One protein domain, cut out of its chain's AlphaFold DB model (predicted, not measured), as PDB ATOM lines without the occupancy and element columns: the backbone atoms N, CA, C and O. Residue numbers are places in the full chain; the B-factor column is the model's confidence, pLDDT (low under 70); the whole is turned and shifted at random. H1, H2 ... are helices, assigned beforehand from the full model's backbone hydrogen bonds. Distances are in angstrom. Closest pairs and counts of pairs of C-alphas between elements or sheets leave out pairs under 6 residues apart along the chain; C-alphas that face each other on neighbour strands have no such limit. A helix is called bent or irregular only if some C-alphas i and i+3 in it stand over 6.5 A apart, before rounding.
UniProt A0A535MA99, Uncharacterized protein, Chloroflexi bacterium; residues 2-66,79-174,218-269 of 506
ATOM      1  N   SER A   2      29.435  16.085 102.460       75.19
ATOM      2  CA  SER A   2      29.825  17.491 102.647       75.19
ATOM      3  C   SER A   2      28.594  18.404 102.629       75.19
ATOM      4  O   SER A   2      27.695  18.252 101.800       75.19
ATOM      5  N   THR A   3      28.545  19.366 103.547       79.81
ATOM      6  CA  THR A   3      27.488  20.391 103.630       79.81
ATOM      7  C   THR A   3      27.316  21.143 102.306       79.81
ATOM      8  O   THR A   3      26.194  21.461 101.920       79.81
ATOM      9  N   LEU A   4      28.410  21.336 101.565       84.56
ATOM     10  CA  LEU A   4      28.436  21.940 100.231       84.56
ATOM     11  C   LEU A   4      27.572  21.195  99.202       84.56
ATOM     12  O   LEU A   4      26.847  21.842  98.453       84.56
ATOM     13  N   ILE A   5      27.591  19.857  99.182       84.81
ATOM     14  CA  ILE A   5      26.757  19.068  98.254       84.81
ATOM     15  C   ILE A   5      25.270  19.273  98.570       84.81
ATOM     16  O   ILE A   5      24.456  19.436  97.665       84.81
ATOM     17  N   ALA A   6      24.918  19.317  99.856       84.31
ATOM     18  CA  ALA A   6      23.536  19.468 100.295       84.31
ATOM     19  C   ALA A   6      22.946  20.838  99.903       84.31
ATOM     20  O   ALA A   6      21.830  20.918  99.389       84.31
ATOM     21  N   TRP A   7      23.722  21.909 100.088       86.69
ATOM     22  CA  TRP A   7      23.347  23.258  99.652       86.69
ATOM     23  C   TRP A   7      23.384  23.421  98.132       86.69
ATOM     24  O   TRP A   7      22.517  24.093  97.577       86.69
ATOM     25  N   GLY A   8      24.325  22.766  97.447       87.56
ATOM     26  CA  GLY A   8      24.391  22.744  95.986       87.56
ATOM     27  C   GLY A   8      23.145  22.122  95.350       87.56
ATOM     28  O   GLY A   8      22.592  22.686  94.410       87.56
ATOM     29  N   LEU A   9      22.644  21.009  95.901       88.38
ATOM     30  CA  LEU A   9      21.405  20.374  95.434       88.38
ATOM     31  C   LEU A   9      20.170  21.248  95.697       88.38
ATOM     32  O   LEU A   9      19.302  21.352  94.832       88.38
ATOM     33  N   LEU A  10      20.104  21.932  96.843       88.12
ATOM     34  CA  LEU A  10      19.031  22.891  97.117       88.12
ATOM     35  C   LEU A  10      19.066  24.081  96.142       88.12
ATOM     36  O   LEU A  10      18.026  24.478  95.620       88.12
ATOM     37  N   ALA A  11      20.253  24.625  95.864       87.94
ATOM     38  CA  ALA A  11      20.428  25.706  94.900       87.94
ATOM     39  C   ALA A  11      20.031  25.266  93.482       87.94
ATOM     40  O   ALA A  11      19.325  25.996  92.790       87.94
ATOM     41  N   LEU A  12      20.409  24.047  93.078       90.88
ATOM     42  CA  LEU A  12      19.998  23.454  91.805       90.88
ATOM     43  C   LEU A  12      18.474  23.308  91.715       90.88
ATOM     44  O   LEU A  12      17.888  23.635  90.686       90.88
ATOM     45  N   PHE A  13      17.825  22.862  92.793       89.19
ATOM     46  CA  PHE A  13      16.369  22.766  92.855       89.19
ATOM     47  C   PHE A  13      15.700  24.139  92.712       89.19
ATOM     48  O   PHE A  13      14.775  24.289  91.916       89.19
ATOM     49  N   ALA A  14      16.185  25.152  93.435       87.94
ATOM     50  CA  ALA A  14      15.651  26.511  93.374       87.94
ATOM     51  C   ALA A  14      15.839  27.146  91.985       87.94
ATOM     52  O   ALA A  14      14.905  27.739  91.443       87.94
ATOM     53  N   ALA A  15      17.016  26.972  91.379       87.25
ATOM     54  CA  ALA A  15      17.296  27.420  90.018       87.25
ATOM     55  C   ALA A  15      16.416  26.691  88.991       87.25
ATOM     56  O   ALA A  15      15.849  27.322  88.098       87.25
ATOM     57  N   GLY A  16      16.243  25.376  89.152       86.50
ATOM     58  CA  GLY A  16      15.353  24.568  88.324       86.50
ATOM     59  C   GLY A  16      13.897  25.025  88.416       86.50
ATOM     60  O   GLY A  16      13.231  25.179  87.393       86.50
ATOM     61  N   PHE A  17      13.427  25.340  89.623       85.75
ATOM     62  CA  PHE A  17      12.096  25.896  89.844       85.75
ATOM     63  C   PHE A  17      11.926  27.260  89.165       85.75
ATOM     64  O   PHE A  17      10.968  27.442  88.415       85.75
ATOM     65  N   ALA A  18      12.875  28.186  89.326       84.81
ATOM     66  CA  ALA A  18      12.836  29.479  88.642       84.81
ATOM     67  C   ALA A  18      12.785  29.314  87.111       84.81
ATOM     68  O   ALA A  18      11.958  29.937  86.445       84.81
ATOM     69  N   ALA A  19      13.598  28.408  86.559       83.19
ATOM     70  CA  ALA A  19      13.595  28.087  85.135       83.19
ATOM     71  C   ALA A  19      12.278  27.435  84.669       83.19
ATOM     72  O   ALA A  19      11.828  27.679  83.552       83.19
ATOM     73  N   SER A  20      11.624  26.642  85.526       81.12
ATOM     74  CA  SER A  20      10.361  25.955  85.217       81.12
ATOM     75  C   SER A  20       9.163  26.895  85.031       81.12
ATOM     76  O   SER A  20       8.215  26.542  84.330       81.12
ATOM     77  N   ILE A  21       9.224  28.097  85.610       77.31
ATOM     78  CA  ILE A  21       8.179  29.129  85.517       77.31
ATOM     79  C   ILE A  21       8.312  29.943  84.221       77.31
ATOM     80  O   ILE A  21       7.367  30.604  83.791       77.31
ATOM     81  N   LEU A  22       9.477  29.900  83.569       76.31
ATOM     82  CA  LEU A  22       9.711  30.647  82.339       76.31
ATOM     83  C   LEU A  22       8.888  30.073  81.173       76.31
ATOM     84  O   LEU A  22       8.631  28.872  81.077       76.31
ATOM     85  N   ARG A  23       8.477  30.959  80.257       65.50
ATOM     86  CA  ARG A  23       7.610  30.611  79.115       65.50
ATOM     87  C   ARG A  23       8.293  29.743  78.063       65.50
ATOM     88  O   ARG A  23       7.604  29.037  77.323       65.50
ATOM     89  N   ASP A  24       9.619  29.778  77.989       77.25
ATOM     90  CA  ASP A  24      10.363  29.024  76.989       77.25
ATOM     91  C   ASP A  24      10.299  27.523  77.265       77.25
ATOM     92  O   ASP A  24      10.745  27.026  78.301       77.25
ATOM     93  N   ARG A  25       9.772  26.772  76.290       73.94
ATOM     94  CA  ARG A  25       9.519  25.325  76.404       73.94
ATOM     95  C   ARG A  25      10.761  24.534  76.819       73.94
ATOM     96  O   ARG A  25      10.639  23.590  77.598       73.94
ATOM     97  N   TRP A  26      11.921  24.893  76.276       78.56
ATOM     98  CA  TRP A  26      13.194  24.231  76.559       78.56
ATOM     99  C   TRP A  26      13.724  24.587  77.941       78.56
ATOM    100  O   TRP A  26      14.115  23.693  78.685       78.56
ATOM    101  N   VAL A  27      13.653  25.864  78.318       81.44
ATOM    102  CA  VAL A  27      14.093  26.346  79.633       81.44
ATOM    103  C   VAL A  27      13.255  25.716  80.739       81.44
ATOM    104  O   VAL A  27      13.795  25.211  81.720       81.44
ATOM    105  N   ARG A  28      11.941  25.619  80.530       78.25
ATOM    106  CA  ARG A  28      11.029  24.962  81.461       78.25
ATOM    107  C   ARG A  28      11.296  23.460  81.605       78.25
ATOM    108  O   ARG A  28      11.186  22.923  82.705       78.25
ATOM    109  N   LEU A  29      11.662  22.775  80.518       81.00
ATOM    110  CA  LEU A  29      12.043  21.359  80.557       81.00
ATOM    111  C   LEU A  29      13.374  21.151  81.288       81.00
ATOM    112  O   LEU A  29      13.456  20.282  82.150       81.00
ATOM    113  N   ILE A  30      14.379  21.983  81.005       84.31
ATOM    114  CA  ILE A  30      15.660  21.978  81.724       84.31
ATOM    115  C   ILE A  30      15.427  22.241  83.215       84.31
ATOM    116  O   ILE A  30      15.983  21.537  84.052       84.31
ATOM    117  N   GLY A  31      14.550  23.191  83.550       84.56
ATOM    118  CA  GLY A  31      14.166  23.489  84.927       84.56
ATOM    119  C   GLY A  31      13.545  22.292  85.649       84.56
ATOM    120  O   GLY A  31      13.977  21.940  86.746       84.56
ATOM    121  N   MET A  32      12.599  21.597  85.007       84.69
ATOM    122  CA  MET A  32      12.006  20.367  85.551       84.69
ATOM    123  C   MET A  32      13.043  19.252  85.745       84.69
ATOM    124  O   MET A  32      13.051  18.599  86.790       84.69
ATOM    125  N   LEU A  33      13.941  19.047  84.778       86.31
ATOM    126  CA  LEU A  33      15.012  18.052  84.893       86.31
ATOM    127  C   LEU A  33      16.016  18.411  85.994       86.31
ATOM    128  O   LEU A  33      16.466  17.519  86.704       86.31
ATOM    129  N   ALA A  34      16.327  19.695  86.187       86.44
ATOM    130  CA  ALA A  34      17.181  20.158  87.276       86.44
ATOM    131  C   ALA A  34      16.543  19.900  88.651       86.44
ATOM    132  O   ALA A  34      17.219  19.411  89.556       86.44
ATOM    133  N   MET A  35      15.235  20.139  88.799       89.75
ATOM    134  CA  MET A  35      14.501  19.815  90.030       89.75
ATOM    135  C   MET A  35      14.481  18.308  90.306       89.75
ATOM    136  O   MET A  35      14.747  17.885  91.432       89.75
ATOM    137  N   LEU A  36      14.200  17.492  89.285       86.56
ATOM    138  CA  LEU A  36      14.235  16.032  89.393       86.56
ATOM    139  C   LEU A  36      15.649  15.525  89.697       86.56
ATOM    140  O   LEU A  36      15.806  14.643  90.538       86.56
ATOM    141  N   GLY A  37      16.681  16.105  89.085       86.94
ATOM    142  CA  GLY A  37      18.082  15.786  89.354       86.94
ATOM    143  C   GLY A  37      18.479  16.116  90.792       86.94
ATOM    144  O   GLY A  37      19.080  15.283  91.467       86.94
ATOM    145  N   ALA A  38      18.063  17.278  91.299       87.62
ATOM    146  CA  ALA A  38      18.282  17.670  92.687       87.62
ATOM    147  C   ALA A  38      17.584  16.723  93.678       87.62
ATOM    148  O   ALA A  38      18.205  16.268  94.639       87.62
ATOM    149  N   ALA A  39      16.321  16.368  93.419       86.38
ATOM    150  CA  ALA A  39      15.573  15.406  94.227       86.38
ATOM    151  C   ALA A  39      16.179  13.993  94.174       86.38
ATOM    152  O   ALA A  39      16.259  13.312  95.192       86.38
ATOM    153  N   THR A  40      16.674  13.570  93.011       86.50
ATOM    154  CA  THR A  40      17.376  12.286  92.858       86.50
ATOM    155  C   THR A  40      18.687  12.282  93.620       86.50
ATOM    156  O   THR A  40      18.981  11.304  94.295       86.50
ATOM    157  N   GLY A  41      19.452  13.376  93.568       84.94
ATOM    158  CA  GLY A  41      20.650  13.543  94.385       84.94
ATOM    159  C   GLY A  41      20.326  13.472  95.877       84.94
ATOM    160  O   GLY A  41      21.016  12.779  96.617       84.94
ATOM    161  N   ALA A  42      19.227  14.100  96.310       84.50
ATOM    162  CA  ALA A  42      18.751  14.001  97.687       84.50
ATOM    163  C   ALA A  42      18.399  12.551  98.075       84.50
ATOM    164  O   ALA A  42      18.868  12.057  99.098       84.50
ATOM    165  N   LEU A  43      17.655  11.827  97.234       80.50
ATOM    166  CA  LEU A  43      17.336  10.413  97.463       80.50
ATOM    167  C   LEU A  43      18.574   9.516  97.436       80.50
ATOM    168  O   LEU A  43      18.688   8.615  98.259       80.50
ATOM    169  N   TRP A  44      19.529   9.767  96.541       85.75
ATOM    170  CA  TRP A  44      20.770   8.996  96.455       85.75
ATOM    171  C   TRP A  44      21.515   9.026  97.781       85.75
ATOM    172  O   TRP A  44      21.992   8.000  98.260       85.75
ATOM    173  N   THR A  45      21.571  10.192  98.420       81.62
ATOM    174  CA  THR A  45      22.231  10.324  99.723       81.62
ATOM    175  C   THR A  45      21.513   9.576 100.845       81.62
ATOM    176  O   THR A  45      22.144   9.245 101.841       81.62
ATOM    177  N   ALA A  46      20.223   9.284 100.669       77.44
ATOM    178  CA  ALA A  46      19.379   8.636 101.663       77.44
ATOM    179  C   ALA A  46      19.329   7.111 101.521       77.44
ATOM    180  O   ALA A  46      19.447   6.389 102.503       77.44
ATOM    181  N   ILE A  47      19.127   6.625 100.294       76.31
ATOM    182  CA  ILE A  47      18.860   5.210  99.990       76.31
ATOM    183  C   ILE A  47      19.887   4.609  99.013       76.31
ATOM    184  O   ILE A  47      19.727   3.485  98.541       76.31
ATOM    185  N   GLY A  48      20.961   5.343  98.706       79.69
ATOM    186  CA  GLY A  48      22.066   4.886  97.867       79.69
ATOM    187  C   GLY A  48      21.825   5.025  96.354       79.69
ATOM    188  O   GLY A  48      20.837   5.617  95.914       79.69
ATOM    189  N   PRO A  49      22.720   4.458  95.518       78.44
ATOM    190  CA  PRO A  49      22.723   4.648  94.057       78.44
ATOM    191  C   PRO A  49      21.465   4.124  93.362       78.44
ATOM    192  O   PRO A  49      21.118   4.548  92.260       78.44
ATOM    193  N   VAL A  50      20.742   3.237  94.037       73.50
ATOM    194  CA  VAL A  50      19.456   2.698  93.608       73.50
ATOM    195  C   VAL A  50      18.414   3.804  93.369       73.50
ATOM    196  O   VAL A  50      17.551   3.646  92.505       73.50
ATOM    197  N   ALA A  51      18.535   4.956  94.041       75.19
ATOM    198  CA  ALA A  51      17.715   6.143  93.796       75.19
ATOM    199  C   ALA A  51      17.746   6.624  92.336       75.19
ATOM    200  O   ALA A  51      16.772   7.211  91.870       75.19
ATOM    201  N   GLY A  52      18.821   6.354  91.586       70.38
ATOM    202  CA  GLY A  52      18.922   6.729  90.173       70.38
ATOM    203  C   GLY A  52      17.822   6.114  89.299       70.38
ATOM    204  O   GLY A  52      17.391   6.734  88.329       70.38
ATOM    205  N   LEU A  53      17.296   4.942  89.680       68.75
ATOM    206  CA  LEU A  53      16.194   4.283  88.970       68.75
ATOM    207  C   LEU A  53      14.871   5.051  89.089       68.75
ATOM    208  O   LEU A  53      14.021   4.946  88.206       68.75
ATOM    209  N   TRP A  54      14.699   5.843  90.151       76.69
ATOM    210  CA  TRP A  54      13.481   6.617  90.382       76.69
ATOM    211  C   TRP A  54      13.296   7.714  89.340       76.69
ATOM    212  O   TRP A  54      12.174   7.918  88.899       76.69
ATOM    213  N   VAL A  55      14.368   8.402  88.922       79.31
ATOM    214  CA  VAL A  55      14.255   9.607  88.077       79.31
ATOM    215  C   VAL A  55      13.899   9.310  86.627       79.31
ATOM    216  O   VAL A  55      13.364  10.178  85.936       79.31
ATOM    217  N   VAL A  56      14.184   8.091  86.161       70.50
ATOM    218  CA  VAL A  56      14.042   7.707  84.752       70.50
ATOM    219  C   VAL A  56      12.604   7.915  84.285       70.50
ATOM    220  O   VAL A  56      12.357   8.580  83.283       70.50
ATOM    221  N   ALA A  57      11.637   7.405  85.041       67.31
ATOM    222  CA  ALA A  57      10.239   7.440  84.641       67.31
ATOM    223  C   ALA A  57       9.565   8.826  84.812       67.31
ATOM    224  O   ALA A  57       8.940   9.277  83.852       67.31
ATOM    225  N   PRO A  58       9.729   9.575  85.923       72.75
ATOM    226  CA  PRO A  58       9.277  10.966  86.038       72.75
ATOM    227  C   PRO A  58       9.952  11.906  85.028       72.75
ATOM    228  O   PRO A  58       9.303  12.801  84.484       72.75
ATOM    229  N   GLY A  59      11.241  11.696  84.738       74.19
ATOM    230  CA  GLY A  59      11.984  12.459  83.732       74.19
ATOM    231  C   GLY A  59      11.420  12.250  82.328       74.19
ATOM    232  O   GLY A  59      11.125  13.218  81.628       74.19
ATOM    233  N   LEU A  60      11.173  10.995  81.942       70.38
ATOM    234  CA  LEU A  60      10.521  10.674  80.669       70.38
ATOM    235  C   LEU A  60       9.079  11.203  80.617       70.38
ATOM    236  O   LEU A  60       8.683  11.793  79.616       70.38
ATOM    237  N   ALA A  61       8.314  11.064  81.701       69.62
ATOM    238  CA  ALA A  61       6.921  11.503  81.787       69.62
ATOM    239  C   ALA A  61       6.758  13.027  81.659       69.62
ATOM    240  O   ALA A  61       5.848  13.502  80.982       69.62
ATOM    241  N   THR A  62       7.650  13.810  82.267       71.31
ATOM    242  CA  THR A  62       7.645  15.282  82.153       71.31
ATOM    243  C   THR A  62       8.147  15.772  80.788       71.31
ATOM    244  O   THR A  62       7.746  16.849  80.322       71.31
ATOM    245  N   ALA A  63       8.958  14.960  80.102       69.94
ATOM    246  CA  ALA A  63       9.395  15.206  78.732       69.94
ATOM    247  C   ALA A  63       8.308  14.923  77.677       69.94
ATOM    248  O   ALA A  63       8.409  15.454  76.565       69.94
ATOM    249  N   VAL A  64       7.249  14.167  78.013       67.88
ATOM    250  CA  VAL A  64       6.153  13.855  77.080       67.88
ATOM    251  C   VAL A  64       5.549  15.151  76.507       67.88
ATOM    252  O   VAL A  64       5.206  16.080  77.257       67.88
ATOM    253  N   PRO A  65       5.424  15.263  75.170       57.72
ATOM    254  CA  PRO A  65       4.772  16.401  74.542       57.72
ATOM    255  C   PRO A  65       3.275  16.397  74.879       57.72
ATOM    256  O   PRO A  65       2.531  15.523  74.451       57.72
ATOM    257  N   GLY A  66       2.836  17.387  75.657       58.28
ATOM    258  CA  GLY A  66       1.418  17.661  75.897       58.28
ATOM    259  C   GLY A  66       0.834  18.642  74.870       58.28
ATOM    260  O   GLY A  66       1.603  19.275  74.135       58.28
ATOM    261  N   LEU A  79      -2.627  35.567  88.488       76.88
ATOM    262  CA  LEU A  79      -1.187  35.489  88.755       76.88
ATOM    263  C   LEU A  79      -0.875  35.657  90.242       76.88
ATOM    264  O   LEU A  79      -0.116  34.861  90.791       76.88
ATOM    265  N   VAL A  80      -1.494  36.637  90.907       81.19
ATOM    266  CA  VAL A  80      -1.339  36.850  92.354       81.19
ATOM    267  C   VAL A  80      -1.841  35.634  93.125       81.19
ATOM    268  O   VAL A  80      -1.142  35.125  93.999       81.19
ATOM    269  N   ARG A  81      -3.010  35.097  92.752       80.94
ATOM    270  CA  ARG A  81      -3.544  33.868  93.350       80.94
ATOM    271  C   ARG A  81      -2.587  32.688  93.175       80.94
ATOM    272  O   ARG A  81      -2.375  31.934  94.122       80.94
ATOM    273  N   ARG A  82      -2.004  32.520  91.986       80.94
ATOM    274  CA  ARG A  82      -1.035  31.451  91.707       80.94
ATOM    275  C   ARG A  82       0.227  31.607  92.547       80.94
ATOM    276  O   ARG A  82       0.624  30.651  93.207       80.94
ATOM    277  N   ALA A  83       0.811  32.803  92.579       82.94
ATOM    278  CA  ALA A  83       1.989  33.093  93.389       82.94
ATOM    279  C   ALA A  83       1.726  32.846  94.882       82.94
ATOM    280  O   ALA A  83       2.545  32.218  95.549       82.94
ATOM    281  N   ALA A  84       0.559  33.255  95.388       81.69
ATOM    282  CA  ALA A  84       0.163  33.031  96.775       81.69
ATOM    283  C   ALA A  84       0.024  31.537  97.113       81.69
ATOM    284  O   ALA A  84       0.545  31.098  98.134       81.69
ATOM    285  N   VAL A  85      -0.626  30.738  96.256       82.94
ATOM    286  CA  VAL A  85      -0.795  29.289  96.488       82.94
ATOM    287  C   VAL A  85       0.544  28.557  96.444       82.94
ATOM    288  O   VAL A  85       0.825  27.747  97.326       82.94
ATOM    289  N   ILE A  86       1.385  28.857  95.450       85.06
ATOM    290  CA  ILE A  86       2.716  28.253  95.328       85.06
ATOM    291  C   ILE A  86       3.590  28.649  96.524       85.06
ATOM    292  O   ILE A  86       4.188  27.782  97.157       85.06
ATOM    293  N   GLY A  87       3.620  29.939  96.874       82.56
ATOM    294  CA  GLY A  87       4.390  30.451  98.006       82.56
ATOM    295  C   GLY A  87       3.946  29.855  99.339       82.56
ATOM    296  O   GLY A  87       4.786  29.426 100.127       82.56
ATOM    297  N   PHE A  88       2.634  29.750  99.572       85.81
ATOM    298  CA  PHE A  88       2.087  29.128 100.777       85.81
ATOM    299  C   PHE A  88       2.468  27.646 100.885       85.81
ATOM    300  O   PHE A  88       2.945  27.212 101.933       85.81
ATOM    301  N   LEU A  89       2.312  26.872  99.804       84.12
ATOM    302  CA  LEU A  89       2.657  25.447  99.795       84.12
ATOM    303  C   LEU A  89       4.162  25.213  99.961       84.12
ATOM    304  O   LEU A  89       4.553  24.327 100.718       84.12
ATOM    305  N   ALA A  90       5.008  26.024  99.321       84.62
ATOM    306  CA  ALA A  90       6.459  25.951  99.480       84.62
ATOM    307  C   ALA A  90       6.906  26.327 100.906       84.62
ATOM    308  O   ALA A  90       7.764  25.665 101.494       84.62
ATOM    309  N   ALA A  91       6.291  27.352 101.507       83.69
ATOM    310  CA  ALA A  91       6.550  27.735 102.892       83.69
ATOM    311  C   ALA A  91       6.120  26.633 103.870       83.69
ATOM    312  O   ALA A  91       6.899  26.251 104.742       83.69
ATOM    313  N   ALA A  92       4.923  26.066 103.692       82.50
ATOM    314  CA  ALA A  92       4.430  24.951 104.496       82.50
ATOM    315  C   ALA A  92       5.333  23.713 104.373       82.50
ATOM    316  O   ALA A  92       5.680  23.106 105.383       82.50
ATOM    317  N   ALA A  93       5.778  23.380 103.158       83.62
ATOM    318  CA  ALA A  93       6.693  22.272 102.894       83.62
ATOM    319  C   ALA A  93       8.071  22.486 103.531       83.62
ATOM    320  O   ALA A  93       8.635  21.576 104.132       83.62
ATOM    321  N   THR A  94       8.599  23.708 103.455       84.12
ATOM    322  CA  THR A  94       9.872  24.069 104.087       84.12
ATOM    323  C   THR A  94       9.767  24.019 105.611       84.12
ATOM    324  O   THR A  94      10.649  23.475 106.270       84.12
ATOM    325  N   LEU A  95       8.668  24.518 106.185       82.44
ATOM    326  CA  LEU A  95       8.399  24.399 107.618       82.44
ATOM    327  C   LEU A  95       8.266  22.935 108.046       82.44
ATOM    328  O   LEU A  95       8.843  22.556 109.065       82.44
ATOM    329  N   ALA A  96       7.570  22.110 107.262       77.88
ATOM    330  CA  ALA A  96       7.459  20.677 107.507       77.88
ATOM    331  C   ALA A  96       8.841  20.003 107.487       77.88
ATOM    332  O   ALA A  96       9.188  19.315 108.440       77.88
ATOM    333  N   ALA A  97       9.676  20.290 106.488       80.19
ATOM    334  CA  ALA A  97      11.036  19.760 106.399       80.19
ATOM    335  C   ALA A  97      11.932  20.163 107.585       80.19
ATOM    336  O   ALA A  97      12.805  19.403 107.995       80.19
ATOM    337  N   LEU A  98      11.737  21.364 108.137       80.06
ATOM    338  CA  LEU A  98      12.506  21.854 109.285       80.06
ATOM    339  C   LEU A  98      12.024  21.276 110.619       80.06
ATOM    340  O   LEU A  98      12.821  21.147 111.549       80.06
ATOM    341  N   LYS A  99      10.724  20.986 110.734       73.69
ATOM    342  CA  LYS A  99      10.090  20.502 111.969       73.69
ATOM    343  C   LYS A  99      10.052  18.983 112.072       73.69
ATOM    344  O   LYS A  99      10.106  18.473 113.186       73.69
ATOM    345  N   PHE A 100       9.986  18.290 110.943       68.88
ATOM    346  CA  PHE A 100       9.924  16.838 110.859       68.88
ATOM    347  C   PHE A 100      11.202  16.336 110.180       68.88
ATOM    348  O   PHE A 100      11.224  16.182 108.956       68.88
ATOM    349  N   PRO A 101      12.297  16.147 110.945       62.22
ATOM    350  CA  PRO A 101      13.495  15.527 110.403       62.22
ATOM    351  C   PRO A 101      13.144  14.108 109.949       62.22
ATOM    352  O   PRO A 101      12.542  13.341 110.698       62.22
ATOM    353  N   ILE A 102      13.484  13.780 108.705       62.47
ATOM    354  CA  ILE A 102      13.237  12.453 108.148       62.47
ATOM    355  C   ILE A 102      14.555  11.680 108.177       62.47
ATOM    356  O   ILE A 102      15.433  11.934 107.352       62.47
ATOM    357  N   GLY A 103      14.699  10.764 109.136       65.88
ATOM    358  CA  GLY A 103      15.945  10.020 109.356       65.88
ATOM    359  C   GLY A 103      17.151  10.940 109.591       65.88
ATOM    360  O   GLY A 103      17.013  12.034 110.137       65.88
ATOM    361  N   ASP A 104      18.326  10.524 109.114       68.81
ATOM    362  CA  ASP A 104      19.592  11.277 109.234       68.81
ATOM    363  C   ASP A 104      19.817  12.293 108.099       68.81
ATOM    364  O   ASP A 104      20.924  12.787 107.859       68.81
ATOM    365  N   LEU A 105      18.764  12.588 107.343       74.38
ATOM    366  CA  LEU A 105      18.863  13.335 106.105       74.38
ATOM    367  C   LEU A 105      19.122  14.825 106.400       74.38
ATOM    368  O   LEU A 105      18.363  15.453 107.145       74.38
ATOM    369  N   PRO A 106      20.171  15.443 105.819       82.06
ATOM    370  CA  PRO A 106      20.461  16.849 106.061       82.06
ATOM    371  C   PRO A 106      19.268  17.738 105.706       82.06
ATOM    372  O   PRO A 106      18.700  17.623 104.620       82.06
ATOM    373  N   ARG A 107      18.940  18.687 106.591       83.62
ATOM    374  CA  ARG A 107      17.818  19.635 106.433       83.62
ATOM    375  C   ARG A 107      17.642  20.204 105.013       83.62
ATOM    376  O   ARG A 107      16.521  20.140 104.517       83.62
ATOM    377  N   PRO A 108      18.679  20.723 104.322       82.94
ATOM    378  CA  PRO A 108      18.502  21.251 102.964       82.94
ATOM    379  C   PRO A 108      18.001  20.207 101.955       82.94
ATOM    380  O   PRO A 108      17.257  20.554 101.046       82.94
ATOM    381  N   LEU A 109      18.336  18.927 102.121       83.31
ATOM    382  CA  LEU A 109      17.846  17.862 101.247       83.31
ATOM    383  C   LEU A 109      16.417  17.431 101.593       83.31
ATOM    384  O   LEU A 109      15.628  17.156 100.689       83.31
ATOM    385  N   ALA A 110      16.046  17.451 102.877       81.50
ATOM    386  CA  ALA A 110      14.653  17.261 103.280       81.50
ATOM    387  C   ALA A 110      13.758  18.355 102.668       81.50
ATOM    388  O   ALA A 110      12.689  18.057 102.137       81.50
ATOM    389  N   VAL A 111      14.231  19.608 102.653       85.12
ATOM    390  CA  VAL A 111      13.541  20.740 102.009       85.12
ATOM    391  C   VAL A 111      13.307  20.473 100.521       85.12
ATOM    392  O   VAL A 111      12.204  20.728 100.043       85.12
ATOM    393  N   VAL A 112      14.283  19.919  99.794       86.94
ATOM    394  CA  VAL A 112      14.127  19.567  98.369       86.94
ATOM    395  C   VAL A 112      12.981  18.570  98.160       86.94
ATOM    396  O   VAL A 112      12.112  18.802  97.319       86.94
ATOM    397  N   LEU A 113      12.938  17.486  98.938       84.19
ATOM    398  CA  LEU A 113      11.940  16.423  98.762       84.19
ATOM    399  C   LEU A 113      10.523  16.881  99.129       84.19
ATOM    400  O   LEU A 113       9.578  16.617  98.383       84.19
ATOM    401  N   TRP A 114      10.380  17.636 100.220       83.94
ATOM    402  CA  TRP A 114       9.100  18.227 100.615       83.94
ATOM    403  C   TRP A 114       8.586  19.237  99.585       83.94
ATOM    404  O   TRP A 114       7.404  19.218  99.228       83.94
ATOM    405  N   ASN A 115       9.466  20.097  99.066       85.88
ATOM    406  CA  ASN A 115       9.074  21.093  98.071       85.88
ATOM    407  C   ASN A 115       8.725  20.459  96.719       85.88
ATOM    408  O   ASN A 115       7.840  20.970  96.040       85.88
ATOM    409  N   LEU A 116       9.340  19.337  96.331       86.81
ATOM    410  CA  LEU A 116       8.994  18.646  95.084       86.81
ATOM    411  C   LEU A 116       7.512  18.224  95.059       86.81
ATOM    412  O   LEU A 116       6.799  18.523  94.098       86.81
ATOM    413  N   GLY A 117       7.034  17.576  96.127       82.25
ATOM    414  CA  GLY A 117       5.631  17.171  96.247       82.25
ATOM    415  C   GLY A 117       4.680  18.369  96.331       82.25
ATOM    416  O   GLY A 117       3.658  18.400  95.646       82.25
ATOM    417  N   ALA A 118       5.041  19.391  97.113       84.44
ATOM    418  CA  ALA A 118       4.242  20.607  97.271       84.44
ATOM    419  C   ALA A 118       4.083  21.389  95.958       84.44
ATOM    420  O   ALA A 118       2.987  21.857  95.640       84.44
ATOM    421  N   LEU A 119       5.149  21.470  95.160       85.44
ATOM    422  CA  LEU A 119       5.107  22.070  93.831       85.44
ATOM    423  C   LEU A 119       4.219  21.264  92.885       85.44
ATOM    424  O   LEU A 119       3.377  21.857  92.212       85.44
ATOM    425  N   GLY A 120       4.316  19.931  92.914       83.88
ATOM    426  CA  GLY A 120       3.419  19.056  92.161       83.88
ATOM    427  C   GLY A 120       1.941  19.344  92.444       83.88
ATOM    428  O   GLY A 120       1.162  19.581  91.524       83.88
ATOM    429  N   VAL A 121       1.568  19.436  93.723       83.69
ATOM    430  CA  VAL A 121       0.198  19.770  94.152       83.69
ATOM    431  C   VAL A 121      -0.201  21.180  93.718       83.69
ATOM    432  O   VAL A 121      -1.308  21.380  93.217       83.69
ATOM    433  N   SER A 122       0.696  22.160  93.847       84.19
ATOM    434  CA  SER A 122       0.424  23.544  93.442       84.19
ATOM    435  C   SER A 122       0.084  23.657  91.950       84.19
ATOM    436  O   SER A 122      -0.856  24.358  91.575       84.19
ATOM    437  N   TRP A 123       0.778  22.881  91.114       83.62
ATOM    438  CA  TRP A 123       0.586  22.818  89.667       83.62
ATOM    439  C   TRP A 123      -0.663  22.036  89.257       83.62
ATOM    440  O   TRP A 123      -1.109  22.154  88.122       83.62
ATOM    441  N   ILE A 124      -1.268  21.269  90.169       81.31
ATOM    442  CA  ILE A 124      -2.587  20.653  89.973       81.31
ATOM    443  C   ILE A 124      -3.700  21.641  90.340       81.31
ATOM    444  O   ILE A 124      -4.705  21.729  89.638       81.31
ATOM    445  N   VAL A 125      -3.532  22.388  91.437       81.50
ATOM    446  CA  VAL A 125      -4.555  23.310  91.956       81.50
ATOM    447  C   VAL A 125      -4.650  24.585  91.116       81.50
ATOM    448  O   VAL A 125      -5.759  25.063  90.865       81.50
ATOM    449  N   VAL A 126      -3.507  25.131  90.682       80.62
ATOM    450  CA  VAL A 126      -3.411  26.388  89.922       80.62
ATOM    451  C   VAL A 126      -2.528  26.214  88.680       80.62
ATOM    452  O   VAL A 126      -1.543  26.925  88.490       80.62
ATOM    453  N   ALA A 127      -2.884  25.241  87.838       77.62
ATOM    454  CA  ALA A 127      -2.221  25.006  86.555       77.62
ATOM    455  C   ALA A 127      -2.427  26.184  85.583       77.62
ATOM    456  O   ALA A 127      -3.548  26.674  85.431       77.62
ATOM    457  N   GLU A 128      -1.375  26.599  84.874       76.12
ATOM    458  CA  GLU A 128      -1.471  27.534  83.746       76.12
ATOM    459  C   GLU A 128      -2.013  26.831  82.496       76.12
ATOM    460  O   GLU A 128      -2.877  27.373  81.809       76.12
ATOM    461  N   ASP A 129      -1.566  25.591  82.264       74.25
ATOM    462  CA  ASP A 129      -1.928  24.760  81.114       74.25
ATOM    463  C   ASP A 129      -2.138  23.289  81.501       74.25
ATOM    464  O   ASP A 129      -1.580  22.792  82.484       74.25
ATOM    465  N   ALA A 130      -2.831  22.533  80.640       72.88
ATOM    466  CA  ALA A 130      -3.021  21.088  80.794       72.88
ATOM    467  C   ALA A 130      -1.693  20.330  80.987       72.88
ATOM    468  O   ALA A 130      -1.611  19.422  81.816       72.88
ATOM    469  N   ARG A 131      -0.629  20.752  80.283       76.62
ATOM    470  CA  ARG A 131       0.719  20.178  80.422       76.62
ATOM    471  C   ARG A 131       1.311  20.404  81.810       76.62
ATOM    472  O   ARG A 131       1.946  19.506  82.344       76.62
ATOM    473  N   GLU A 132       1.119  21.586  82.389       78.06
ATOM    474  CA  GLU A 132       1.596  21.864  83.746       78.06
ATOM    475  C   GLU A 132       0.836  21.031  84.776       78.06
ATOM    476  O   GLU A 132       1.460  20.462  85.663       78.06
ATOM    477  N   SER A 133      -0.475  20.846  84.601       79.69
ATOM    478  CA  SER A 133      -1.253  19.990  85.503       79.69
ATOM    479  C   SER A 133      -0.850  18.508  85.413       79.69
ATOM    480  O   SER A 133      -0.895  17.796  86.418       79.69
ATOM    481  N   LEU A 134      -0.432  18.034  84.231       77.50
ATOM    482  CA  LEU A 134       0.114  16.684  84.049       77.50
ATOM    483  C   LEU A 134       1.472  16.546  84.738       77.50
ATOM    484  O   LEU A 134       1.648  15.642  85.551       77.50
ATOM    485  N   SER A 135       2.403  17.473  84.488       80.75
ATOM    486  CA  SER A 135       3.695  17.509  85.181       80.75
ATOM    487  C   SER A 135       3.518  17.620  86.697       80.75
ATOM    488  O   SER A 135       4.199  16.923  87.440       80.75
ATOM    489  N   GLY A 136       2.559  18.422  87.163       82.44
ATOM    490  CA  GLY A 136       2.211  18.553  88.574       82.44
ATOM    491  C   GLY A 136       1.722  17.241  89.181       82.44
ATOM    492  O   GLY A 136       2.153  16.862  90.264       82.44
ATOM    493  N   THR A 137       0.903  16.489  88.443       80.56
ATOM    494  CA  THR A 137       0.426  15.161  88.855       80.56
ATOM    495  C   THR A 137       1.574  14.154  88.965       80.56
ATOM    496  O   THR A 137       1.692  13.470  89.978       80.56
ATOM    497  N   VAL A 138       2.470  14.118  87.973       81.94
ATOM    498  CA  VAL A 138       3.680  13.277  88.001       81.94
ATOM    499  C   VAL A 138       4.563  13.633  89.200       81.94
ATOM    500  O   VAL A 138       4.989  12.746  89.933       81.94
ATOM    501  N   LEU A 139       4.813  14.924  89.437       84.62
ATOM    502  CA  LEU A 139       5.662  15.405  90.531       84.62
ATOM    503  C   LEU A 139       5.039  15.179  91.908       84.62
ATOM    504  O   LEU A 139       5.757  14.843  92.844       84.62
ATOM    505  N   ALA A 140       3.718  15.315  92.034       83.62
ATOM    506  CA  ALA A 140       3.012  15.019  93.272       83.62
ATOM    507  C   ALA A 140       3.169  13.536  93.629       83.62
ATOM    508  O   ALA A 140       3.545  13.231  94.759       83.62
ATOM    509  N   ILE A 141       2.969  12.627  92.661       79.69
ATOM    510  CA  ILE A 141       3.149  11.178  92.857       79.69
ATOM    511  C   ILE A 141       4.622  10.842  93.137       79.69
ATOM    512  O   ILE A 141       4.952  10.122  94.076       79.69
ATOM    513  N   ALA A 142       5.546  11.380  92.348       79.62
ATOM    514  CA  ALA A 142       6.961  11.085  92.518       79.62
ATOM    515  C   ALA A 142       7.482  11.606  93.872       79.62
ATOM    516  O   ALA A 142       8.141  10.865  94.600       79.62
ATOM    517  N   GLY A 143       7.155  12.851  94.230       79.00
ATOM    518  CA  GLY A 143       7.589  13.502  95.467       79.00
ATOM    519  C   GLY A 143       6.944  12.930  96.725       79.00
ATOM    520  O   GLY A 143       7.643  12.694  97.706       79.00
ATOM    521  N   GLY A 144       5.641  12.631  96.698       75.75
ATOM    522  CA  GLY A 144       4.962  11.993  97.829       75.75
ATOM    523  C   GLY A 144       5.521  10.600  98.130       75.75
ATOM    524  O   GLY A 144       5.770  10.269  99.286       75.75
ATOM    525  N   ALA A 145       5.811   9.809  97.095       71.56
ATOM    526  CA  ALA A 145       6.420   8.494  97.269       71.56
ATOM    527  C   ALA A 145       7.900   8.570  97.688       71.56
ATOM    528  O   ALA A 145       8.345   7.770  98.509       71.56
ATOM    529  N   ALA A 146       8.648   9.558  97.186       72.69
ATOM    530  CA  ALA A 146      10.027   9.815  97.598       72.69
ATOM    531  C   ALA A 146      10.143  10.115  99.102       72.69
ATOM    532  O   ALA A 146      11.072   9.632  99.744       72.69
ATOM    533  N   LEU A 147       9.187  10.855  99.677       73.31
ATOM    534  CA  LEU A 147       9.134  11.109 101.122       73.31
ATOM    535  C   LEU A 147       8.891   9.824 101.929       73.31
ATOM    536  O   LEU A 147       9.488   9.648 102.986       73.31
ATOM    537  N   LEU A 148       8.065   8.910 101.414       69.88
ATOM    538  CA  LEU A 148       7.742   7.641 102.076       69.88
ATOM    539  C   LEU A 148       8.896   6.623 102.038       69.88
ATOM    540  O   LEU A 148       8.995   5.775 102.919       69.88
ATOM    541  N   PHE A 149       9.801   6.712 101.062       69.00
ATOM    542  CA  PHE A 149      10.975   5.834 100.969       69.00
ATOM    543  C   PHE A 149      11.992   6.011 102.090       69.00
ATOM    544  O   PHE A 149      12.724   5.077 102.418       69.00
ATOM    545  N   LEU A 150      12.033   7.198 102.681       64.00
ATOM    546  CA  LEU A 150      13.025   7.556 103.684       64.00
ATOM    547  C   LEU A 150      12.830   6.814 105.016       64.00
ATOM    548  O   LEU A 150      13.773   6.732 105.794       64.00
ATOM    549  N   GLY A 151      11.640   6.251 105.260       56.78
ATOM    550  CA  GLY A 151      11.342   5.449 106.451       56.78
ATOM    551  C   GLY A 151      11.482   3.934 106.265       56.78
ATOM    552  O   GLY A 151      11.460   3.205 107.251       56.78
ATOM    553  N   SER A 152      11.611   3.433 105.028       57.47
ATOM    554  CA  SER A 152      11.406   2.002 104.739       57.47
ATOM    555  C   SER A 152      12.567   1.281 104.047       57.47
ATOM    556  O   SER A 152      12.433   0.090 103.777       57.47
ATOM    557  N   GLY A 153      13.662   1.970 103.698       58.50
ATOM    558  CA  GLY A 153      14.831   1.364 103.035       58.50
ATOM    559  C   GLY A 153      14.480   0.507 101.803       58.50
ATOM    560  O   GLY A 153      14.768  -0.690 101.788       58.50
ATOM    561  N   PRO A 154      13.796   1.062 100.786       64.25
ATOM    562  CA  PRO A 154      13.242   0.290  99.673       64.25
ATOM    563  C   PRO A 154      14.324  -0.345  98.784       64.25
ATOM    564  O   PRO A 154      15.337   0.272  98.462       64.25
ATOM    565  N   GLY A 155      14.062  -1.562  98.298       62.31
ATOM    566  CA  GLY A 155      14.883  -2.201  97.266       62.31
ATOM    567  C   GLY A 155      14.704  -1.559  95.881       62.31
ATOM    568  O   GLY A 155      13.717  -0.870  95.615       62.31
ATOM    569  N   GLY A 156      15.627  -1.821  94.949       60.91
ATOM    570  CA  GLY A 156      15.639  -1.133  93.648       60.91
ATOM    571  C   GLY A 156      14.447  -1.378  92.737       60.91
ATOM    572  O   GLY A 156      14.026  -0.464  92.029       60.91
ATOM    573  N   LEU A 157      13.830  -2.556  92.821       58.12
ATOM    574  CA  LEU A 157      12.577  -2.829  92.116       58.12
ATOM    575  C   LEU A 157      11.442  -1.928  92.615       58.12
ATOM    576  O   LEU A 157      10.670  -1.423  91.808       58.12
ATOM    577  N   THR A 158      11.364  -1.671  93.922       62.81
ATOM    578  CA  THR A 158      10.360  -0.785  94.527       62.81
ATOM    579  C   THR A 158      10.550   0.655  94.054       62.81
ATOM    580  O   THR A 158       9.589   1.312  93.661       62.81
ATOM    581  N   VAL A 159      11.801   1.121  94.025       63.66
ATOM    582  CA  VAL A 159      12.175   2.466  93.566       63.66
ATOM    583  C   VAL A 159      11.821   2.674  92.089       63.66
ATOM    584  O   VAL A 159      11.202   3.679  91.735       63.66
ATOM    585  N   LEU A 160      12.136   1.691  91.240       63.44
ATOM    586  CA  LEU A 160      11.788   1.706  89.819       63.44
ATOM    587  C   LEU A 160      10.268   1.696  89.604       63.44
ATOM    588  O   LEU A 160       9.756   2.452  88.778       63.44
ATOM    589  N   MET A 161       9.534   0.880  90.365       63.06
ATOM    590  CA  MET A 161       8.086   0.742  90.194       63.06
ATOM    591  C   MET A 161       7.315   1.986  90.648       63.06
ATOM    592  O   MET A 161       6.331   2.355  90.015       63.06
ATOM    593  N   VAL A 162       7.787   2.694  91.679       66.94
ATOM    594  CA  VAL A 162       7.252   4.022  92.029       66.94
ATOM    595  C   VAL A 162       7.477   5.026  90.913       66.94
ATOM    596  O   VAL A 162       6.550   5.757  90.565       66.94
ATOM    597  N   GLY A 163       8.681   5.050  90.333       64.56
ATOM    598  CA  GLY A 163       8.958   5.890  89.172       64.56
ATOM    599  C   GLY A 163       7.972   5.595  88.040       64.56
ATOM    600  O   GLY A 163       7.364   6.514  87.493       64.56
ATOM    601  N   ALA A 164       7.763   4.313  87.727       65.75
ATOM    602  CA  ALA A 164       6.825   3.879  86.695       65.75
ATOM    603  C   ALA A 164       5.377   4.309  86.999       65.75
ATOM    604  O   ALA A 164       4.706   4.844  86.119       65.75
ATOM    605  N   LEU A 165       4.916   4.158  88.246       66.44
ATOM    606  CA  LEU A 165       3.582   4.597  88.681       66.44
ATOM    607  C   LEU A 165       3.398   6.114  88.568       66.44
ATOM    608  O   LEU A 165       2.326   6.573  88.179       66.44
ATOM    609  N   ALA A 166       4.442   6.899  88.843       69.44
ATOM    610  CA  ALA A 166       4.407   8.346  88.650       69.44
ATOM    611  C   ALA A 166       4.292   8.744  87.169       69.44
ATOM    612  O   ALA A 166       3.751   9.805  86.874       69.44
ATOM    613  N   ALA A 167       4.755   7.904  86.237       67.56
ATOM    614  CA  ALA A 167       4.663   8.150  84.796       67.56
ATOM    615  C   ALA A 167       3.298   7.789  84.183       67.56
ATOM    616  O   ALA A 167       2.967   8.275  83.098       67.56
ATOM    617  N   VAL A 168       2.485   6.985  84.876       67.88
ATOM    618  CA  VAL A 168       1.162   6.522  84.415       67.88
ATOM    619  C   VAL A 168       0.266   7.655  83.880       67.88
ATOM    620  O   VAL A 168      -0.258   7.508  82.775       67.88
ATOM    621  N   PRO A 169       0.130   8.817  84.552       67.56
ATOM    622  CA  PRO A 169      -0.720   9.912  84.069       67.56
ATOM    623  C   PRO A 169      -0.224  10.560  82.768       67.56
ATOM    624  O   PRO A 169      -1.002  11.166  82.038       67.56
ATOM    625  N   ALA A 170       1.075  10.474  82.465       66.69
ATOM    626  CA  ALA A 170       1.631  11.002  81.220       66.69
ATOM    627  C   ALA A 170       1.432  10.022  80.054       66.69
ATOM    628  O   ALA A 170       1.171  10.438  78.925       66.69
ATOM    629  N   LEU A 171       1.499   8.718  80.336       61.47
ATOM    630  CA  LEU A 171       1.327   7.658  79.343       61.47
ATOM    631  C   LEU A 171      -0.096   7.615  78.763       61.47
ATOM    632  O   LEU A 171      -0.267   7.289  77.592       61.47
ATOM    633  N   THR A 172      -1.118   8.031  79.517       60.97
ATOM    634  CA  THR A 172      -2.513   8.082  79.032       60.97
ATOM    635  C   THR A 172      -2.776   9.108  77.938       60.97
ATOM    636  O   THR A 172      -3.805   9.037  77.263       60.97
ATOM    637  N   VAL A 173      -1.896  10.101  77.809       60.34
ATOM    638  CA  VAL A 173      -2.045  11.219  76.868       60.34
ATOM    639  C   VAL A 173      -1.370  10.906  75.530       60.34
ATOM    640  O   VAL A 173      -1.663  11.555  74.527       60.34
ATOM    641  N   LEU A 174      -0.507   9.886  75.486       55.84
ATOM    642  CA  LEU A 174       0.139   9.444  74.255       55.84
ATOM    643  C   LEU A 174      -0.884   8.745  73.338       55.84
ATOM    644  O   LEU A 174      -1.574   7.818  73.773       55.84
ATOM    645  N   PRO A 218       7.627 -10.679  95.146       33.09
ATOM    646  CA  PRO A 218       8.031 -10.500  93.754       33.09
ATOM    647  C   PRO A 218       7.083 -11.143  92.729       33.09
ATOM    648  O   PRO A 218       7.017 -10.652  91.607       33.09
ATOM    649  N   ALA A 219       6.329 -12.194  93.077       33.72
ATOM    650  CA  ALA A 219       5.414 -12.859  92.137       33.72
ATOM    651  C   ALA A 219       4.182 -11.989  91.835       33.72
ATOM    652  O   ALA A 219       3.806 -11.799  90.682       33.72
ATOM    653  N   LEU A 220       3.609 -11.371  92.868       44.41
ATOM    654  CA  LEU A 220       2.541 -10.378  92.727       44.41
ATOM    655  C   LEU A 220       3.017  -9.112  91.991       44.41
ATOM    656  O   LEU A 220       2.259  -8.504  91.239       44.41
ATOM    657  N   LEU A 221       4.288  -8.736  92.167       40.47
ATOM    658  CA  LEU A 221       4.915  -7.618  91.461       40.47
ATOM    659  C   LEU A 221       5.099  -7.937  89.966       40.47
ATOM    660  O   LEU A 221       4.819  -7.090  89.125       40.47
ATOM    661  N   ALA A 222       5.466  -9.175  89.620       34.72
ATOM    662  CA  ALA A 222       5.519  -9.650  88.235       34.72
ATOM    663  C   ALA A 222       4.135  -9.647  87.560       34.72
ATOM    664  O   ALA A 222       4.010  -9.245  86.405       34.72
ATOM    665  N   VAL A 223       3.079 -10.011  88.291       42.09
ATOM    666  CA  VAL A 223       1.696  -9.941  87.790       42.09
ATOM    667  C   VAL A 223       1.239  -8.487  87.622       42.09
ATOM    668  O   VAL A 223       0.644  -8.151  86.602       42.09
ATOM    669  N   ALA A 224       1.588  -7.588  88.547       45.53
ATOM    670  CA  ALA A 224       1.328  -6.155  88.393       45.53
ATOM    671  C   ALA A 224       2.055  -5.554  87.174       45.53
ATOM    672  O   ALA A 224       1.468  -4.748  86.453       45.53
ATOM    673  N   ILE A 225       3.294  -5.985  86.901       40.47
ATOM    674  CA  ILE A 225       4.039  -5.622  85.684       40.47
ATOM    675  C   ILE A 225       3.310  -6.137  84.437       40.47
ATOM    676  O   ILE A 225       3.174  -5.392  83.470       40.47
ATOM    677  N   LEU A 226       2.782  -7.365  84.462       39.00
ATOM    678  CA  LEU A 226       1.992  -7.912  83.356       39.00
ATOM    679  C   LEU A 226       0.713  -7.095  83.112       39.00
ATOM    680  O   LEU A 226       0.435  -6.757  81.962       39.00
ATOM    681  N   PHE A 227       0.000  -6.665  84.157       49.75
ATOM    682  CA  PHE A 227      -1.163  -5.775  84.014       49.75
ATOM    683  C   PHE A 227      -0.804  -4.376  83.508       49.75
ATOM    684  O   PHE A 227      -1.506  -3.838  82.651       49.75
ATOM    685  N   LEU A 228       0.301  -3.798  83.986       47.59
ATOM    686  CA  LEU A 228       0.827  -2.521  83.491       47.59
ATOM    687  C   LEU A 228       1.261  -2.621  82.020       47.59
ATOM    688  O   LEU A 228       1.034  -1.692  81.246       47.59
ATOM    689  N   SER A 229       1.831  -3.756  81.613       38.41
ATOM    690  CA  SER A 229       2.232  -4.011  80.227       38.41
ATOM    691  C   SER A 229       1.027  -4.237  79.305       38.41
ATOM    692  O   SER A 229       0.976  -3.674  78.216       38.41
ATOM    693  N   ALA A 230       0.001  -4.955  79.776       42.34
ATOM    694  CA  ALA A 230      -1.280  -5.105  79.089       42.34
ATOM    695  C   ALA A 230      -2.008  -3.760  78.924       42.34
ATOM    696  O   ALA A 230      -2.627  -3.507  77.891       42.34
ATOM    697  N   TRP A 231      -1.894  -2.876  79.919       46.81
ATOM    698  CA  TRP A 231      -2.434  -1.520  79.871       46.81
ATOM    699  C   TRP A 231      -1.721  -0.632  78.844       46.81
ATOM    700  O   TRP A 231      -2.382   0.067  78.077       46.81
ATOM    701  N   ALA A 232      -0.387  -0.703  78.767       37.84
ATOM    702  CA  ALA A 232       0.403   0.044  77.785       37.84
ATOM    703  C   ALA A 232       0.061  -0.324  76.325       37.84
ATOM    704  O   ALA A 232       0.299   0.467  75.413       37.84
ATOM    705  N   LEU A 233      -0.524  -1.505  76.105       35.91
ATOM    706  CA  LEU A 233      -0.860  -2.036  74.786       35.91
ATOM    707  C   LEU A 233      -2.286  -1.691  74.302       35.91
ATOM    708  O   LEU A 233      -2.621  -2.051  73.174       35.91
ATOM    709  N   GLN A 234      -3.140  -1.010  75.090       47.06
ATOM    710  CA  GLN A 234      -4.559  -0.829  74.724       47.06
ATOM    711  C   GLN A 234      -5.123   0.601  74.881       47.06
ATOM    712  O   GLN A 234      -5.303   1.095  75.997       47.06
ATOM    713  N   PRO A 235      -5.559   1.251  73.782       40.31
ATOM    714  CA  PRO A 235      -6.317   2.497  73.832       40.31
ATOM    715  C   PRO A 235      -7.817   2.208  74.018       40.31
ATOM    716  O   PRO A 235      -8.566   2.098  73.051       40.31
ATOM    717  N   GLY A 236      -8.280   2.074  75.263       43.25
ATOM    718  CA  GLY A 236      -9.724   2.007  75.547       43.25
ATOM    719  C   GLY A 236     -10.101   1.452  76.916       43.25
ATOM    720  O   GLY A 236     -11.015   1.964  77.547       43.25
ATOM    721  N   ALA A 237      -9.349   0.487  77.446       43.12
ATOM    722  CA  ALA A 237      -9.604  -0.116  78.760       43.12
ATOM    723  C   ALA A 237      -8.927   0.666  79.908       43.12
ATOM    724  O   ALA A 237      -8.328   0.082  80.814       43.12
ATOM    725  N   ARG A 238      -8.985   2.006  79.849       48.50
ATOM    726  CA  ARG A 238      -8.153   2.918  80.663       48.50
ATOM    727  C   ARG A 238      -8.306   2.725  82.179       48.50
ATOM    728  O   ARG A 238      -7.331   2.935  82.890       48.50
ATOM    729  N   GLY A 239      -9.479   2.302  82.659       45.50
ATOM    730  CA  GLY A 239      -9.750   2.093  84.091       45.50
ATOM    731  C   GLY A 239      -9.656   0.641  84.578       45.50
ATOM    732  O   GLY A 239      -9.322   0.409  85.738       45.50
ATOM    733  N   LEU A 240      -9.910  -0.345  83.710       43.66
ATOM    734  CA  LEU A 240     -10.178  -1.727  84.141       43.66
ATOM    735  C   LEU A 240      -8.924  -2.578  84.352       43.66
ATOM    736  O   LEU A 240      -8.919  -3.426  85.237       43.66
ATOM    737  N   ALA A 241      -7.852  -2.342  83.591       46.72
ATOM    738  CA  ALA A 241      -6.584  -3.060  83.768       46.72
ATOM    739  C   ALA A 241      -5.712  -2.462  84.888       46.72
ATOM    740  O   ALA A 241      -4.918  -3.168  85.510       46.72
ATOM    741  N   VAL A 242      -5.875  -1.165  85.182       49.78
ATOM    742  CA  VAL A 242      -5.058  -0.473  86.191       49.78
ATOM    743  C   VAL A 242      -5.517  -0.785  87.609       49.78
ATOM    744  O   VAL A 242      -4.696  -0.838  88.519       49.78
ATOM    745  N   LEU A 243      -6.809  -1.043  87.815       51.00
ATOM    746  CA  LEU A 243      -7.322  -1.389  89.137       51.00
ATOM    747  C   LEU A 243      -6.736  -2.672  89.731       51.00
ATOM    748  O   LEU A 243      -6.247  -2.602  90.853       51.00
ATOM    749  N   PRO A 244      -6.749  -3.826  89.039       47.91
ATOM    750  CA  PRO A 244      -6.156  -5.044  89.579       47.91
ATOM    751  C   PRO A 244      -4.645  -4.885  89.783       47.91
ATOM    752  O   PRO A 244      -4.133  -5.343  90.801       47.91
ATOM    753  N   ALA A 245      -3.948  -4.150  88.905       51.94
ATOM    754  CA  ALA A 245      -2.536  -3.818  89.098       51.94
ATOM    755  C   ALA A 245      -2.312  -3.003  90.380       51.94
ATOM    756  O   ALA A 245      -1.473  -3.349  91.207       51.94
ATOM    757  N   ALA A 246      -3.087  -1.938  90.579       52.44
ATOM    758  CA  ALA A 246      -2.964  -1.066  91.736       52.44
ATOM    759  C   ALA A 246      -3.389  -1.754  93.037       52.44
ATOM    760  O   ALA A 246      -2.730  -1.569  94.056       52.44
ATOM    761  N   LEU A 247      -4.436  -2.583  93.004       52.19
ATOM    762  CA  LEU A 247      -4.870  -3.413  94.129       52.19
ATOM    763  C   LEU A 247      -3.784  -4.421  94.521       52.19
ATOM    764  O   LEU A 247      -3.459  -4.525  95.700       52.19
ATOM    765  N   MET A 248      -3.155  -5.089  93.549       53.38
ATOM    766  CA  MET A 248      -2.021  -5.980  93.811       53.38
ATOM    767  C   MET A 248      -0.803  -5.230  94.366       53.38
ATOM    768  O   MET A 248      -0.115  -5.721  95.262       53.38
ATOM    769  N   VAL A 249      -0.533  -4.017  93.882       56.84
ATOM    770  CA  VAL A 249       0.556  -3.178  94.402       56.84
ATOM    771  C   VAL A 249       0.263  -2.697  95.835       56.84
ATOM    772  O   VAL A 249       1.155  -2.687  96.684       56.84
ATOM    773  N   LEU A 250      -0.996  -2.376  96.145       56.75
ATOM    774  CA  LEU A 250      -1.445  -1.989  97.487       56.75
ATOM    775  C   LEU A 250      -1.272  -3.120  98.515       56.75
ATOM    776  O   LEU A 250      -0.932  -2.869  99.677       56.75
ATOM    777  N   THR A 251      -1.461  -4.371  98.097       53.25
ATOM    778  CA  THR A 251      -1.355  -5.538  98.983       53.25
ATOM    779  C   THR A 251       0.067  -6.087  99.115       53.25
ATOM    780  O   THR A 251       0.330  -6.841 100.046       53.25
ATOM    781  N   THR A 252       1.002  -5.715  98.233       54.81
ATOM    782  CA  THR A 252       2.350  -6.323  98.164       54.81
ATOM    783  C   THR A 252       3.441  -5.601  98.929       54.81
ATOM    784  O   THR A 252       4.294  -6.257  99.524       54.81
ATOM    785  N   SER A 253       3.477  -4.269  98.877       58.09
ATOM    786  CA  SER A 253       4.567  -3.498  99.476       58.09
ATOM    787  C   SER A 253       4.043  -2.217 100.118       58.09
ATOM    788  O   SER A 253       3.460  -1.393  99.409       58.09
ATOM    789  N   PRO A 254       4.275  -1.995 101.428       63.81
ATOM    790  CA  PRO A 254       3.825  -0.786 102.117       63.81
ATOM    791  C   PRO A 254       4.354   0.495 101.459       63.81
ATOM    792  O   PRO A 254       3.610   1.466 101.342       63.81
ATOM    793  N   ALA A 255       5.578   0.456 100.925       64.31
ATOM    794  CA  ALA A 255       6.214   1.576 100.233       64.31
ATOM    795  C   ALA A 255       5.532   1.962  98.904       64.31
ATOM    796  O   ALA A 255       5.666   3.095  98.451       64.31
ATOM    797  N   LEU A 256       4.787   1.048  98.269       64.19
ATOM    798  CA  LEU A 256       4.121   1.299  96.983       64.19
ATOM    799  C   LEU A 256       2.660   1.743  97.125       64.19
ATOM    800  O   LEU A 256       2.077   2.254  96.168       64.19
ATOM    801  N   ARG A 257       2.064   1.567  98.312       71.50
ATOM    802  CA  ARG A 257       0.625   1.757  98.550       71.50
ATOM    803  C   ARG A 257       0.142   3.143  98.156       71.50
ATOM    804  O   ARG A 257      -0.866   3.289  97.470       71.50
ATOM    805  N   TRP A 258       0.878   4.164  98.574       74.81
ATOM    806  CA  TRP A 258       0.499   5.539  98.292       74.81
ATOM    807  C   TRP A 258       0.652   5.880  96.804       74.81
ATOM    808  O   TRP A 258      -0.256   6.464  96.219       74.81
ATOM    809  N   ALA A 259       1.750   5.455  96.166       69.44
ATOM    810  CA  ALA A 259       1.980   5.697  94.740       69.44
ATOM    811  C   ALA A 259       0.901   5.028  93.870       69.44
ATOM    812  O   ALA A 259       0.428   5.627  92.907       69.44
ATOM    813  N   ALA A 260       0.459   3.825  94.244       69.31
ATOM    814  CA  ALA A 260      -0.634   3.122  93.578       69.31
ATOM    815  C   ALA A 260      -1.993   3.824  93.763       69.31
ATOM    816  O   ALA A 260      -2.744   3.985  92.797       69.31
ATOM    817  N   LEU A 261      -2.304   4.298  94.976       73.75
ATOM    818  CA  LEU A 261      -3.510   5.093  95.234       73.75
ATOM    819  C   LEU A 261      -3.494   6.406  94.430       73.75
ATOM    820  O   LEU A 261      -4.470   6.758  93.777       73.75
ATOM    821  N   ALA A 262      -2.376   7.127  94.434       73.06
ATOM    822  CA  ALA A 262      -2.269   8.399  93.734       73.06
ATOM    823  C   ALA A 262      -2.339   8.224  92.204       73.06
ATOM    824  O   ALA A 262      -3.018   8.999  91.531       73.06
ATOM    825  N   ALA A 263      -1.722   7.171  91.655       70.38
ATOM    826  CA  ALA A 263      -1.812   6.836  90.233       70.38
ATOM    827  C   ALA A 263      -3.241   6.447  89.810       70.38
ATOM    828  O   ALA A 263      -3.714   6.896  88.769       70.38
ATOM    829  N   THR A 264      -3.962   5.663  90.623       70.06
ATOM    830  CA  THR A 264      -5.362   5.294  90.330       70.06
ATOM    831  C   THR A 264      -6.300   6.492  90.366       70.06
ATOM    832  O   THR A 264      -7.112   6.657  89.461       70.06
ATOM    833  N   VAL A 265      -6.166   7.374  91.357       72.69
ATOM    834  CA  VAL A 265      -6.946   8.619  91.409       72.69
ATOM    835  C   VAL A 265      -6.623   9.510  90.209       72.69
ATOM    836  O   VAL A 265      -7.539  10.036  89.584       72.69
ATOM    837  N   ALA A 266      -5.347   9.646  89.838       71.50
ATOM    838  CA  ALA A 266      -4.936  10.429  88.672       71.50
ATOM    839  C   ALA A 266      -5.545   9.915  87.356       71.50
ATOM    840  O   ALA A 266      -5.837  10.713  86.471       71.50
ATOM    841  N   LEU A 267      -5.745   8.600  87.237       68.50
ATOM    842  CA  LEU A 267      -6.352   7.956  86.070       68.50
ATOM    843  C   LEU A 267      -7.869   8.112  85.994       68.50
ATOM    844  O   LEU A 267      -8.425   8.191  84.901       68.50
ATOM    845  N   LEU A 268      -8.531   8.090  87.149       65.06
ATOM    846  CA  LEU A 268      -9.991   8.105  87.249       65.06
ATOM    847  C   LEU A 268     -10.568   9.525  87.251       65.06
ATOM    848  O   LEU A 268     -11.769   9.695  87.058       65.06
ATOM    849  N   GLN A 269      -9.735  10.539  87.487       66.88
ATOM    850  CA  GLN A 269     -10.155  11.934  87.547       66.88
ATOM    851  C   GLN A 269     -10.114  12.598  86.170       66.88
ATOM    852  O   GLN A 269      -9.133  12.505  85.431       66.88
TER     853      GLN A 269
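Overview. This is residues 2 to 66, 79 to 174 and 218 to 269 of the 506 residues of an uncharacterized protein of Chloroflexi bacterium (UniProt A0A535MA99). The model is a compact bundle in two rows of helices, with H1, H2, H3 and H7 side by side in one row and H5, H6, H10 and H9 in the other. H4 packs on H5 outside the rows, and at the far end H8 packs on H9. The 213 printed residues hold ten named helices, H1 to H10 in chain order, and no named strand; the class is all helix. The radius of gyration of the C-alphas is 16.5 A, and the C-alphas span 43 by 37 by 26 A.

Along the chain. H1, residues 3 to 21, begins at C-alpha 3 (27.488, 20.391, 103.630) and is 27.9 A long. H2, residues 25 to 47, is the longest at 32.4 A, and H3 covers residues 49 to 63. H4, residues 79 to 99, measures 29.8 A; H5, residues 107 to 125, 26.9 A; H6, residues 130 to 149, 28.9 A. H7 covers residues 156 to 171, H8 218 to 232, H9 242 to 252 and H10 254 to 268, with C-alpha 268 at (-9.991, 8.105, 87.249). H7 and H10 are irregular, with C-alphas 166 and 169 7.1 A apart and C-alphas 255 and 258 7.2 A apart; H3 is only just irregular, C-alphas 54 and 57 being 6.6 A apart.

Arrangement. H1, H2, H3 and H5 to H10 form a bundle, helices mostly aligned. The hairpin of H1 and H2 touches closest at the C-alphas of Gly 16 and Gly 31, 3.8 A, opposite ways at a shallow tilt of 28 degrees. H3 and H7 run the same way at a shallow tilt of 5 degrees, their closest C-alphas, Trp 54 and Gly 163, 4.7 A apart. H5 and H6 are the hubs, touching four helices each; they form a hairpin at 36 degrees, only just steep, with C-alphas Gly 120 and Gly 136 3.8 A apart. H4 touches H5, closest at C-alphas Ala 97 and Val 111, 5.1 A. H10 touches H6, closest at C-alphas Ala 145 and Ala 259, 5.8 A. H9 touches H10, closest at C-alphas Leu 250 and Arg 257, 4.4 A, and H8, closest at C-alphas Ala 245 and Ala 224, 4.6 A. H1 and H10 are apart. Every O i to N i+4 pair is within hydrogen-bond range in H1, H2, H4, H6, H8 and H9; in H5 14 of 15 are, in H7 10 of 12, in H10 9 of 11 and in H3 5 of 11, beside 6 of 12 O i to N i+3 pairs.

Size, cuts and confidence. The C-alphas of Ser 2 and Gly 236, the two farthest apart, are 50.4 A apart. Residues 67 to 78 and 175 to 217 are not printed, with gaps of 22.1 A and 29.0 A between C-alphas. Of the links printed whole, none is long. Mean pLDDT of the printed part is 71.2; 84 residues are under 70, among them 148 to 174 and 218 to 256.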